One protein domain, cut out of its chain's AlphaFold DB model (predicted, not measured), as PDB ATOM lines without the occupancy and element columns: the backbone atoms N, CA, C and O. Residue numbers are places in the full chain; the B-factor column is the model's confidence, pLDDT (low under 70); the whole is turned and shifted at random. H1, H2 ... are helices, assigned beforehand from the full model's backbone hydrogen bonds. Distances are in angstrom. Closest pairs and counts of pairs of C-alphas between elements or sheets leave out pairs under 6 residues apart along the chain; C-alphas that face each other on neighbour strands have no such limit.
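This is residues 2 to 74 of the 535 residues of an uncharacterized protein of Chromera velia CCMP2878 (UniProt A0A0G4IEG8). A helical hairpin of H2 and H3 makes one end of an elongated model, and the short helix H1 lies toward the other end with the looping stretch of residues 2 to 20. The long link of residues 27 to 40 runs from H1 to the hairpin. The printed part has 73 residues, with 30 in three named helices, H1, H2 and H3 in that order, and no named strand; the class is all helix, though under half of the residues are in named elements. It is loose, with a radius of gyration of the C-alphas of 15.8 A, and spans 45 by 26 by 22 A.

H1 is residues 21 to 26, from C-alpha 21 at (160.026, 186.456, 116.367). H2 is residues 41 to 50, 14.2 A long. H3 is residues 57 to 70, 19.9 A long, ending at C-alpha 70 at (193.172, 175.289, 139.963).

H1 is apart from H2 and H3. H2 and H3 form a helical hairpin and touch, with the C-alphas of Leu 46 and Val 63 closest at 6.2 A. They run opposite ways at a steep tilt of 39 degrees. In H1, H2 and H3 every O i to N i+4 pair is within hydrogen-bond range.

The C-alphas farthest apart, of Cys 26 and Val 74, are 46.9 A apart. The printed part has no cut. The link H1 to H2 is long, 14 residues. No printed residue is under 70 in pLDDT.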
ATOM      1  N   ALA A   2     172.830 179.360 111.286       79.56
ATOM      2  CA  ALA A   2     173.368 180.262 112.308       79.56
ATOM      3  C   ALA A   2     173.955 179.441 113.463       79.56
ATOM      4  O   ALA A   2     173.504 178.322 113.711       79.56
ATOM      5  N   THR A   3     174.960 179.984 114.147       85.81
ATOM      6  CA  THR A   3     175.655 179.331 115.265       85.81
ATOM      7  C   THR A   3     175.962 180.356 116.342       85.81
ATOM      8  O   THR A   3     176.428 181.449 116.024       85.81
ATOM      9  N   GLY A   4     175.756 179.994 117.601       86.69
ATOM     10  CA  GLY A   4     176.059 180.834 118.750       86.69
ATOM     11  C   GLY A   4     175.660 180.131 120.040       86.69
ATOM     12  O   GLY A   4     175.115 179.027 120.004       86.69
ATOM     13  N   ASP A   5     175.933 180.787 121.157       85.12
ATOM     14  CA  ASP A   5     175.611 180.324 122.500       85.12
ATOM     15  C   ASP A   5     174.798 181.432 123.191       85.12
ATOM     16  O   ASP A   5     175.305 182.551 123.314       85.12
ATOM     17  N   PRO A   6     173.537 181.184 123.586       80.19
ATOM     18  CA  PRO A   6     172.684 182.200 124.196       80.19
ATOM     19  C   PRO A   6     173.091 182.569 125.630       80.19
ATOM     20  O   PRO A   6     172.516 183.505 126.174       80.19
ATOM     21  N   VAL A   7     174.049 181.856 126.238       80.44
ATOM     22  CA  VAL A   7     174.575 182.139 127.587       80.44
ATOM     23  C   VAL A   7     175.851 183.002 127.539       80.44
ATOM     24  O   VAL A   7     176.340 183.464 128.566       80.44
ATOM     25  N   GLN A   8     176.400 183.250 126.345       85.00
ATOM     26  CA  GLN A   8     177.530 184.163 126.148       85.00
ATOM     27  C   GLN A   8     177.066 185.629 126.064       85.00
ATOM     28  O   GLN A   8     175.903 185.947 126.304       85.00
ATOM     29  N   LEU A   9     177.998 186.539 125.755       84.56
ATOM     30  CA  LEU A   9     177.755 187.982 125.705       84.56
ATOM     31  C   LEU A   9     176.524 188.337 124.855       84.56
ATOM     32  O   LEU A   9     176.432 187.969 123.680       84.56
ATOM     33  N   GLU A  10     175.610 189.103 125.450       82.19
ATOM     34  CA  GLU A  10     174.460 189.667 124.748       82.19
ATOM     35  C   GLU A  10     174.924 190.614 123.617       82.19
ATOM     36  O   GLU A  10     176.003 191.213 123.705       82.19
ATOM     37  N   PRO A  11     174.133 190.792 122.539       83.00
ATOM     38  CA  PRO A  11     174.446 191.779 121.510       83.00
ATOM     39  C   PRO A  11     174.601 193.177 122.120       83.00
ATOM     40  O   PRO A  11     173.769 193.588 122.923       83.00
ATOM     41  N   CYS A  12     175.609 193.947 121.695       76.44
ATOM     42  CA  CYS A  12     175.912 195.268 122.274       76.44
ATOM     43  C   CYS A  12     174.754 196.287 122.198       76.44
ATOM     44  O   CYS A  12     174.787 197.298 122.885       76.44
ATOM     45  N   SER A  13     173.730 196.025 121.380       77.88
ATOM     46  CA  SER A  13     172.488 196.804 121.305       77.88
ATOM     47  C   SER A  13     171.469 196.493 122.415       77.88
ATOM     48  O   SER A  13     170.373 197.051 122.394       77.88
ATOM     49  N   GLY A  14     171.749 195.534 123.305       76.12
ATOM     50  CA  GLY A  14     170.812 194.993 124.301       76.12
ATOM     51  C   GLY A  14     169.653 194.172 123.713       76.12
ATOM     52  O   GLY A  14     168.896 193.537 124.444       76.12
ATOM     53  N   ARG A  15     169.487 194.147 122.383       78.19
ATOM     54  CA  ARG A  15     168.416 193.397 121.715       78.19
ATOM     55  C   ARG A  15     168.834 191.942 121.537       78.19
ATOM     56  O   ARG A  15     169.577 191.610 120.613       78.19
ATOM     57  N   LEU A  16     168.321 191.068 122.400       75.81
ATOM     58  CA  LEU A  16     168.524 189.622 122.318       75.81
ATOM     59  C   LEU A  16     167.994 189.065 120.986       75.81
ATOM     60  O   LEU A  16     166.791 188.897 120.792       75.81
ATOM     61  N   ILE A  17     168.900 188.721 120.066       77.06
ATOM     62  CA  ILE A  17     168.534 188.126 118.769       77.06
ATOM     63  C   ILE A  17     167.707 186.840 118.944       77.06
ATOM     64  O   ILE A  17     166.761 186.602 118.194       77.06
ATOM     65  N   TRP A  18     168.005 186.063 119.989       73.69
ATOM     66  CA  TRP A  18     167.340 184.809 120.346       73.69
ATOM     67  C   TRP A  18     165.860 184.958 120.725       73.69
ATOM     68  O   TRP A  18     165.115 183.995 120.577       73.69
ATOM     69  N   SER A  19     165.420 186.140 121.176       76.69
ATOM     70  CA  SER A  19     164.008 186.423 121.469       76.69
ATOM     71  C   SER A  19     163.277 187.120 120.318       76.69
ATOM     72  O   SER A  19     162.128 187.521 120.483       76.69
ATOM     73  N   SER A  20     163.917 187.305 119.158       81.88
ATOM     74  CA  SER A  20     163.233 187.842 117.979       81.88
ATOM     75  C   SER A  20     162.235 186.827 117.414       81.88
ATOM     76  O   SER A  20     162.537 185.637 117.307       81.88
ATOM     77  N   SER A  21     161.064 187.301 116.978       79.94
ATOM     78  CA  SER A  21     160.026 186.456 116.367       79.94
ATOM     79  C   SER A  21     160.548 185.671 115.158       79.94
ATOM     80  O   SER A  21     160.136 184.538 114.931       79.94
ATOM     81  N   LEU A  22     161.510 186.239 114.418       79.94
ATOM     82  CA  LEU A  22     162.201 185.562 113.321       79.94
ATOM     83  C   LEU A  22     162.975 184.326 113.813       79.94
ATOM     84  O   LEU A  22     162.845 183.257 113.223       79.94
ATOM     85  N   MET A  23     163.752 184.443 114.896       79.25
ATOM     86  CA  MET A  23     164.502 183.309 115.454       79.25
ATOM     87  C   MET A  23     163.582 182.233 116.038       79.25
ATOM     88  O   MET A  23     163.851 181.050 115.842       79.25
ATOM     89  N   LEU A  24     162.494 182.631 116.703       78.31
ATOM     90  CA  LEU A  24     161.537 181.702 117.315       78.31
ATOM     91  C   LEU A  24     160.696 180.938 116.277       78.31
ATOM     92  O   LEU A  24     160.455 179.746 116.452       78.31
ATOM     93  N   ASN A  25     160.286 181.596 115.187       80.19
ATOM     94  CA  ASN A  25     159.355 181.016 114.213       80.19
ATOM     95  C   ASN A  25     160.052 180.366 113.003       80.19
ATOM     96  O   ASN A  25     159.520 179.416 112.431       80.19
ATOM     97  N   CYS A  26     161.219 180.866 112.579       81.50
ATOM     98  CA  CYS A  26     161.824 180.483 111.294       81.50
ATOM     99  C   CYS A  26     163.028 179.531 111.405       81.50
ATOM    100  O   CYS A  26     163.516 179.059 110.376       81.50
ATOM    101  N   PHE A  27     163.524 179.230 112.611       80.69
ATOM    102  CA  PHE A  27     164.740 178.429 112.799       80.69
ATOM    103  C   PHE A  27     164.492 177.161 113.622       80.69
ATOM    104  O   PHE A  27     163.819 177.166 114.646       80.69
ATOM    105  N   ARG A  28     165.112 176.052 113.198       83.06
ATOM    106  CA  ARG A  28     165.236 174.837 114.017       83.06
ATOM    107  C   ARG A  28     166.529 174.915 114.825       83.06
ATOM    108  O   ARG A  28     167.604 175.052 114.241       83.06
ATOM    109  N   VAL A  29     166.430 174.794 116.146       83.25
ATOM    110  CA  VAL A  29     167.586 174.781 117.053       83.25
ATOM    111  C   VAL A  29     168.137 173.358 117.174       83.25
ATOM    112  O   VAL A  29     167.386 172.412 117.400       83.25
ATOM    113  N   LEU A  30     169.456 173.204 117.029       88.06
ATOM    114  CA  LEU A  30     170.175 171.938 117.206       88.06
ATOM    115  C   LEU A  30     171.239 172.120 118.305       88.06
ATOM    116  O   LEU A  30     172.290 172.702 118.030       88.06
ATOM    117  N   PRO A  31     170.981 171.687 119.555       86.62
ATOM    118  CA  PRO A  31     171.883 171.943 120.675       86.62
ATOM    119  C   PRO A  31     173.086 170.987 120.684       86.62
ATOM    120  O   PRO A  31     172.936 169.768 120.777       86.62
ATOM    121  N   PHE A  32     174.298 171.544 120.673       87.19
ATOM    122  CA  PHE A  32     175.542 170.789 120.839       87.19
ATOM    123  C   PHE A  32     175.881 170.647 122.329       87.19
ATOM    124  O   PHE A  32     176.360 171.585 122.955       87.19
ATOM    125  N   ARG A  33     175.637 169.463 122.906       83.44
ATOM    126  CA  ARG A  33     175.828 169.190 124.351       83.44
ATOM    127  C   ARG A  33     177.233 168.712 124.747       83.44
ATOM    128  O   ARG A  33     177.489 168.488 125.926       83.44
ATOM    129  N   HIS A  34     178.126 168.491 123.783       82.50
ATOM    130  CA  HIS A  34     179.461 167.945 124.032       82.50
ATOM    131  C   HIS A  34     180.538 169.017 123.857       82.50
ATOM    132  O   HIS A  34     180.876 169.408 122.741       82.50
ATOM    133  N   THR A  35     181.090 169.465 124.980       79.31
ATOM    134  CA  THR A  35     182.186 170.432 125.042       79.31
ATOM    135  C   THR A  35     183.489 169.809 124.537       79.31
ATOM    136  O   THR A  35     184.003 168.873 125.140       79.31
ATOM    137  N   VAL A  36     184.042 170.341 123.442       81.81
ATOM    138  CA  VAL A  36     185.311 169.859 122.850       81.81
ATOM    139  C   VAL A  36     186.539 170.580 123.430       81.81
ATOM    140  O   VAL A  36     187.626 170.010 123.470       81.81
ATOM    141  N   ARG A  37     186.367 171.833 123.881       81.75
ATOM    142  CA  ARG A  37     187.452 172.710 124.367       81.75
ATOM    143  C   ARG A  37     187.948 172.337 125.767       81.75
ATOM    144  O   ARG A  37     189.150 172.292 125.987       81.75
ATOM    145  N   PHE A  38     187.025 172.088 126.690       82.94
ATOM    146  CA  PHE A  38     187.309 171.784 128.092       82.94
ATOM    147  C   PHE A  38     187.170 170.274 128.308       82.94
ATOM    148  O   PHE A  38     186.073 169.771 128.546       82.94
ATOM    149  N   GLN A  39     188.279 169.550 128.128       84.31
ATOM    150  CA  GLN A  39     188.341 168.095 128.342       84.31
ATOM    151  C   GLN A  39     188.705 167.729 129.784       84.31
ATOM    152  O   GLN A  39     188.369 166.639 130.243       84.31
ATOM    153  N   ASP A  40     189.362 168.644 130.500       88.75
ATOM    154  CA  ASP A  40     189.622 168.506 131.926       88.75
ATOM    155  C   ASP A  40     188.289 168.501 132.715       88.75
ATOM    156  O   ASP A  40     187.456 169.392 132.501       88.75
ATOM    157  N   PRO A  41     188.051 167.523 133.614       90.00
ATOM    158  CA  PRO A  41     186.791 167.416 134.349       90.00
ATOM    159  C   PRO A  41     186.466 168.627 135.229       90.00
ATOM    160  O   PRO A  41     185.291 168.966 135.369       90.00
ATOM    161  N   VAL A  42     187.478 169.286 135.801       90.56
ATOM    162  CA  VAL A  42     187.314 170.441 136.693       90.56
ATOM    163  C   VAL A  42     187.018 171.700 135.882       90.56
ATOM    164  O   VAL A  42     186.099 172.445 136.217       90.56
ATOM    165  N   GLN A  43     187.722 171.912 134.766       88.12
ATOM    166  CA  GLN A  43     187.400 172.998 133.831       88.12
ATOM    167  C   GLN A  43     185.994 172.839 133.252       88.12
ATOM    168  O   GLN A  43     185.265 173.821 133.110       88.12
ATOM    169  N   LYS A  44     185.599 171.603 132.928       89.75
ATOM    170  CA  LYS A  44     184.246 171.316 132.461       89.75
ATOM    171  C   LYS A  44     183.212 171.611 133.548       89.75
ATOM    172  O   LYS A  44     182.237 172.290 133.257       89.75
ATOM    173  N   GLU A  45     183.431 171.165 134.784       92.12
ATOM    174  CA  GLU A  45     182.535 171.465 135.907       92.12
ATOM    175  C   GLU A  45     182.407 172.975 136.165       92.12
ATOM    176  O   GLU A  45     181.298 173.468 136.362       92.12
ATOM    177  N   LEU A  46     183.510 173.727 136.094       92.12
ATOM    178  CA  LEU A  46     183.506 175.187 136.201       92.12
ATOM    179  C   LEU A  46     182.642 175.839 135.111       92.12
ATOM    180  O   LEU A  46     181.845 176.725 135.407       92.12
ATOM    181  N   VAL A  47     182.766 175.391 133.860       89.88
ATOM    182  CA  VAL A  47     181.983 175.918 132.729       89.88
ATOM    183  C   VAL A  47     180.512 175.498 132.812       89.88
ATOM    184  O   VAL A  47     179.638 176.329 132.579       89.88
ATOM    185  N   ASP A  48     180.221 174.260 133.218       89.25
ATOM    186  CA  ASP A  48     178.857 173.759 133.441       89.25
ATOM    187  C   ASP A  48     178.165 174.474 134.629       89.25
ATOM    188  O   ASP A  48     176.936 174.573 134.667       89.25
ATOM    189  N   LEU A  49     178.932 174.999 135.598       93.19
ATOM    190  CA  LEU A  49     178.441 175.895 136.653       93.19
ATOM    191  C   LEU A  49     178.201 177.313 136.118       93.19
ATOM    192  O   LEU A  49     177.088 177.817 136.235       93.19
ATOM    193  N   LEU A  50     179.207 177.943 135.503       90.00
ATOM    194  CA  LEU A  50     179.115 179.315 134.978       90.00
ATOM    195  C   LEU A  50     178.070 179.473 133.860       90.00
ATOM    196  O   LEU A  50     177.531 180.559 133.682       90.00
ATOM    197  N   GLY A  51     177.743 178.396 133.140       87.25
ATOM    198  CA  GLY A  51     176.665 178.356 132.151       87.25
ATOM    199  C   GLY A  51     175.245 178.330 132.738       87.25
ATOM    200  O   GLY A  51     174.273 178.269 131.983       87.25
ATOM    201  N   LYS A  52     175.080 178.346 134.068       88.81
ATOM    202  CA  LYS A  52     173.758 178.413 134.708       88.81
ATOM    203  C   LYS A  52     173.253 179.860 134.749       88.81
ATOM    204  O   LYS A  52     173.987 180.740 135.186       88.81
ATOM    205  N   PRO A  53     171.973 180.119 134.415       83.19
ATOM    206  CA  PRO A  53     171.403 181.468 134.486       83.19
ATOM    207  C   PRO A  53     171.292 182.001 135.922       83.19
ATOM    208  O   PRO A  53     171.188 183.208 136.125       83.19
ATOM    209  N   PHE A  54     171.297 181.106 136.916       88.44
ATOM    210  CA  PHE A  54     171.304 181.430 138.339       88.44
ATOM    211  C   PHE A  54     172.188 180.419 139.072       88.44
ATOM    212  O   PHE A  54     172.012 179.212 138.899       88.44
ATOM    213  N   LEU A  55     173.100 180.919 139.904       92.69
ATOM    214  CA  LEU A  55     173.928 180.127 140.811       92.69
ATOM    215  C   LEU A  55     173.381 180.247 142.235       92.69
ATOM    216  O   LEU A  55     173.063 181.344 142.695       92.69
ATOM    217  N   ARG A  56     173.287 179.123 142.947       96.25
ATOM    218  CA  ARG A  56     173.056 179.107 144.401       96.25
ATOM    219  C   ARG A  56     174.336 179.487 145.138       96.25
ATOM    220  O   ARG A  56     175.424 179.297 144.610       96.25
ATOM    221  N   GLU A  57     174.224 179.927 146.387       96.12
ATOM    222  CA  GLU A  57     175.378 180.279 147.233       96.12
ATOM    223  C   GLU A  57     176.411 179.136 147.337       96.12
ATOM    224  O   GLU A  57     177.602 179.358 147.138       96.12
ATOM    225  N   GLU A  58     175.950 177.891 147.504       97.19
ATOM    226  CA  GLU A  58     176.786 176.677 147.468       97.19
ATOM    227  C   GLU A  58     177.543 176.503 146.135       97.19
ATOM    228  O   GLU A  58     178.683 176.039 146.104       97.19
ATOM    229  N   GLU A  59     176.916 176.878 145.018       95.94
ATOM    230  CA  GLU A  59     177.491 176.771 143.674       95.94
ATOM    231  C   GLU A  59     178.470 177.918 143.392       95.94
ATOM    232  O   GLU A  59     179.508 177.684 142.779       95.94
ATOM    233  N   VAL A  60     178.192 179.128 143.895       95.75
ATOM    234  CA  VAL A  60     179.133 180.260 143.889       95.75
ATOM    235  C   VAL A  60     180.380 179.910 144.699       95.75
ATOM    236  O   VAL A  60     181.490 180.067 144.195       95.75
ATOM    237  N   GLN A  61     180.217 179.369 145.911       95.75
ATOM    238  CA  GLN A  61     181.348 178.932 146.730       95.75
ATOM    239  C   GLN A  61     182.164 177.855 146.008       95.75
ATOM    240  O   GLN A  61     183.386 177.957 145.940       95.75
ATOM    241  N   LYS A  62     181.503 176.884 145.366       95.31
ATOM    242  CA  LYS A  62     182.178 175.856 144.566       95.31
ATOM    243  C   LYS A  62     182.954 176.428 143.370       95.31
ATOM    244  O   LYS A  62     184.067 175.979 143.111       95.31
ATOM    245  N   VAL A  63     182.411 177.425 142.664       94.56
ATOM    246  CA  VAL A  63     183.136 178.157 141.606       94.56
ATOM    247  C   VAL A  63     184.388 178.830 142.181       94.56
ATOM    248  O   VAL A  63     185.475 178.671 141.625       94.56
ATOM    249  N   VAL A  64     184.263 179.526 143.316       92.25
ATOM    250  CA  VAL A  64     185.389 180.181 144.005       92.25
ATOM    251  C   VAL A  64     186.447 179.168 144.452       92.25
ATOM    252  O   VAL A  64     187.639 179.417 144.272       92.25
ATOM    253  N   ASP A  65     186.042 178.016 144.982       92.56
ATOM    254  CA  ASP A  65     186.957 176.965 145.434       92.56
ATOM    255  C   ASP A  65     187.706 176.317 144.265       92.56
ATOM    256  O   ASP A  65     188.919 176.114 144.362       92.56
ATOM    257  N   ILE A  66     187.032 176.055 143.137       92.56
ATOM    258  CA  ILE A  66     187.678 175.582 141.902       92.56
ATOM    259  C   ILE A  66     188.712 176.607 141.423       92.56
ATOM    260  O   ILE A  66     189.863 176.241 141.182       92.56
ATOM    261  N   LEU A  67     188.339 177.890 141.340       89.69
ATOM    262  CA  LEU A  67     189.248 178.956 140.914       89.69
ATOM    263  C   LEU A  67     190.468 179.061 141.842       89.69
ATOM    264  O   LEU A  67     191.593 179.050 141.353       89.69
ATOM    265  N   ARG A  68     190.281 179.078 143.167       87.56
ATOM    266  CA  ARG A  68     191.385 179.145 144.147       87.56
ATOM    267  C   ARG A  68     192.331 177.943 144.109       87.56
ATOM    268  O   ARG A  68     193.502 178.093 144.435       87.56
ATOM    269  N   SER A  69     191.826 176.759 143.769       87.81
ATOM    270  CA  SER A  69     192.612 175.517 143.781       87.81
ATOM    271  C   SER A  69     193.273 175.179 142.440       87.81
ATOM    272  O   SER A  69     194.305 174.513 142.439       87.81
ATOM    273  N   HIS A  70     192.713 175.641 141.316       83.81
ATOM    274  CA  HIS A  70     193.172 175.289 139.963       83.81
ATOM    275  C   HIS A  70     193.651 176.487 139.132       83.81
ATOM    276  O   HIS A  70     194.177 176.300 138.036       83.81
ATOM    277  N   THR A  71     193.509 177.717 139.634       79.50
ATOM    278  CA  THR A  71     194.097 178.914 139.024       79.50
ATOM    279  C   THR A  71     195.040 179.590 140.009       79.50
ATOM    280  O   THR A  71     194.826 179.566 141.222       79.50
ATOM    281  N   ARG A  72     196.096 180.220 139.489       74.25
ATOM    282  CA  ARG A  72     196.921 181.138 140.274       74.25
ATOM    283  C   ARG A  72     196.129 182.432 140.437       74.25
ATOM    284  O   ARG A  72     196.256 183.329 139.612       74.25
ATOM    285  N   PHE A  73     195.272 182.484 141.453       74.00
ATOM    286  CA  PHE A  73     194.605 183.723 141.835       74.00
ATOM    287  C   PHE A  73     195.653 184.727 142.326       74.00
ATOM    288  O   PHE A  73     196.592 184.354 143.032       74.00
ATOM    289  N   VAL A  74     195.493 185.981 141.923       74.50
ATOM    290  CA  VAL A  74     196.392 187.087 142.244       74.50
ATOM    291  C   VAL A  74     195.508 188.270 142.629       74.50
ATOM    292  O   VAL A  74     194.531 188.536 141.929       74.50
TER     293      VAL A  74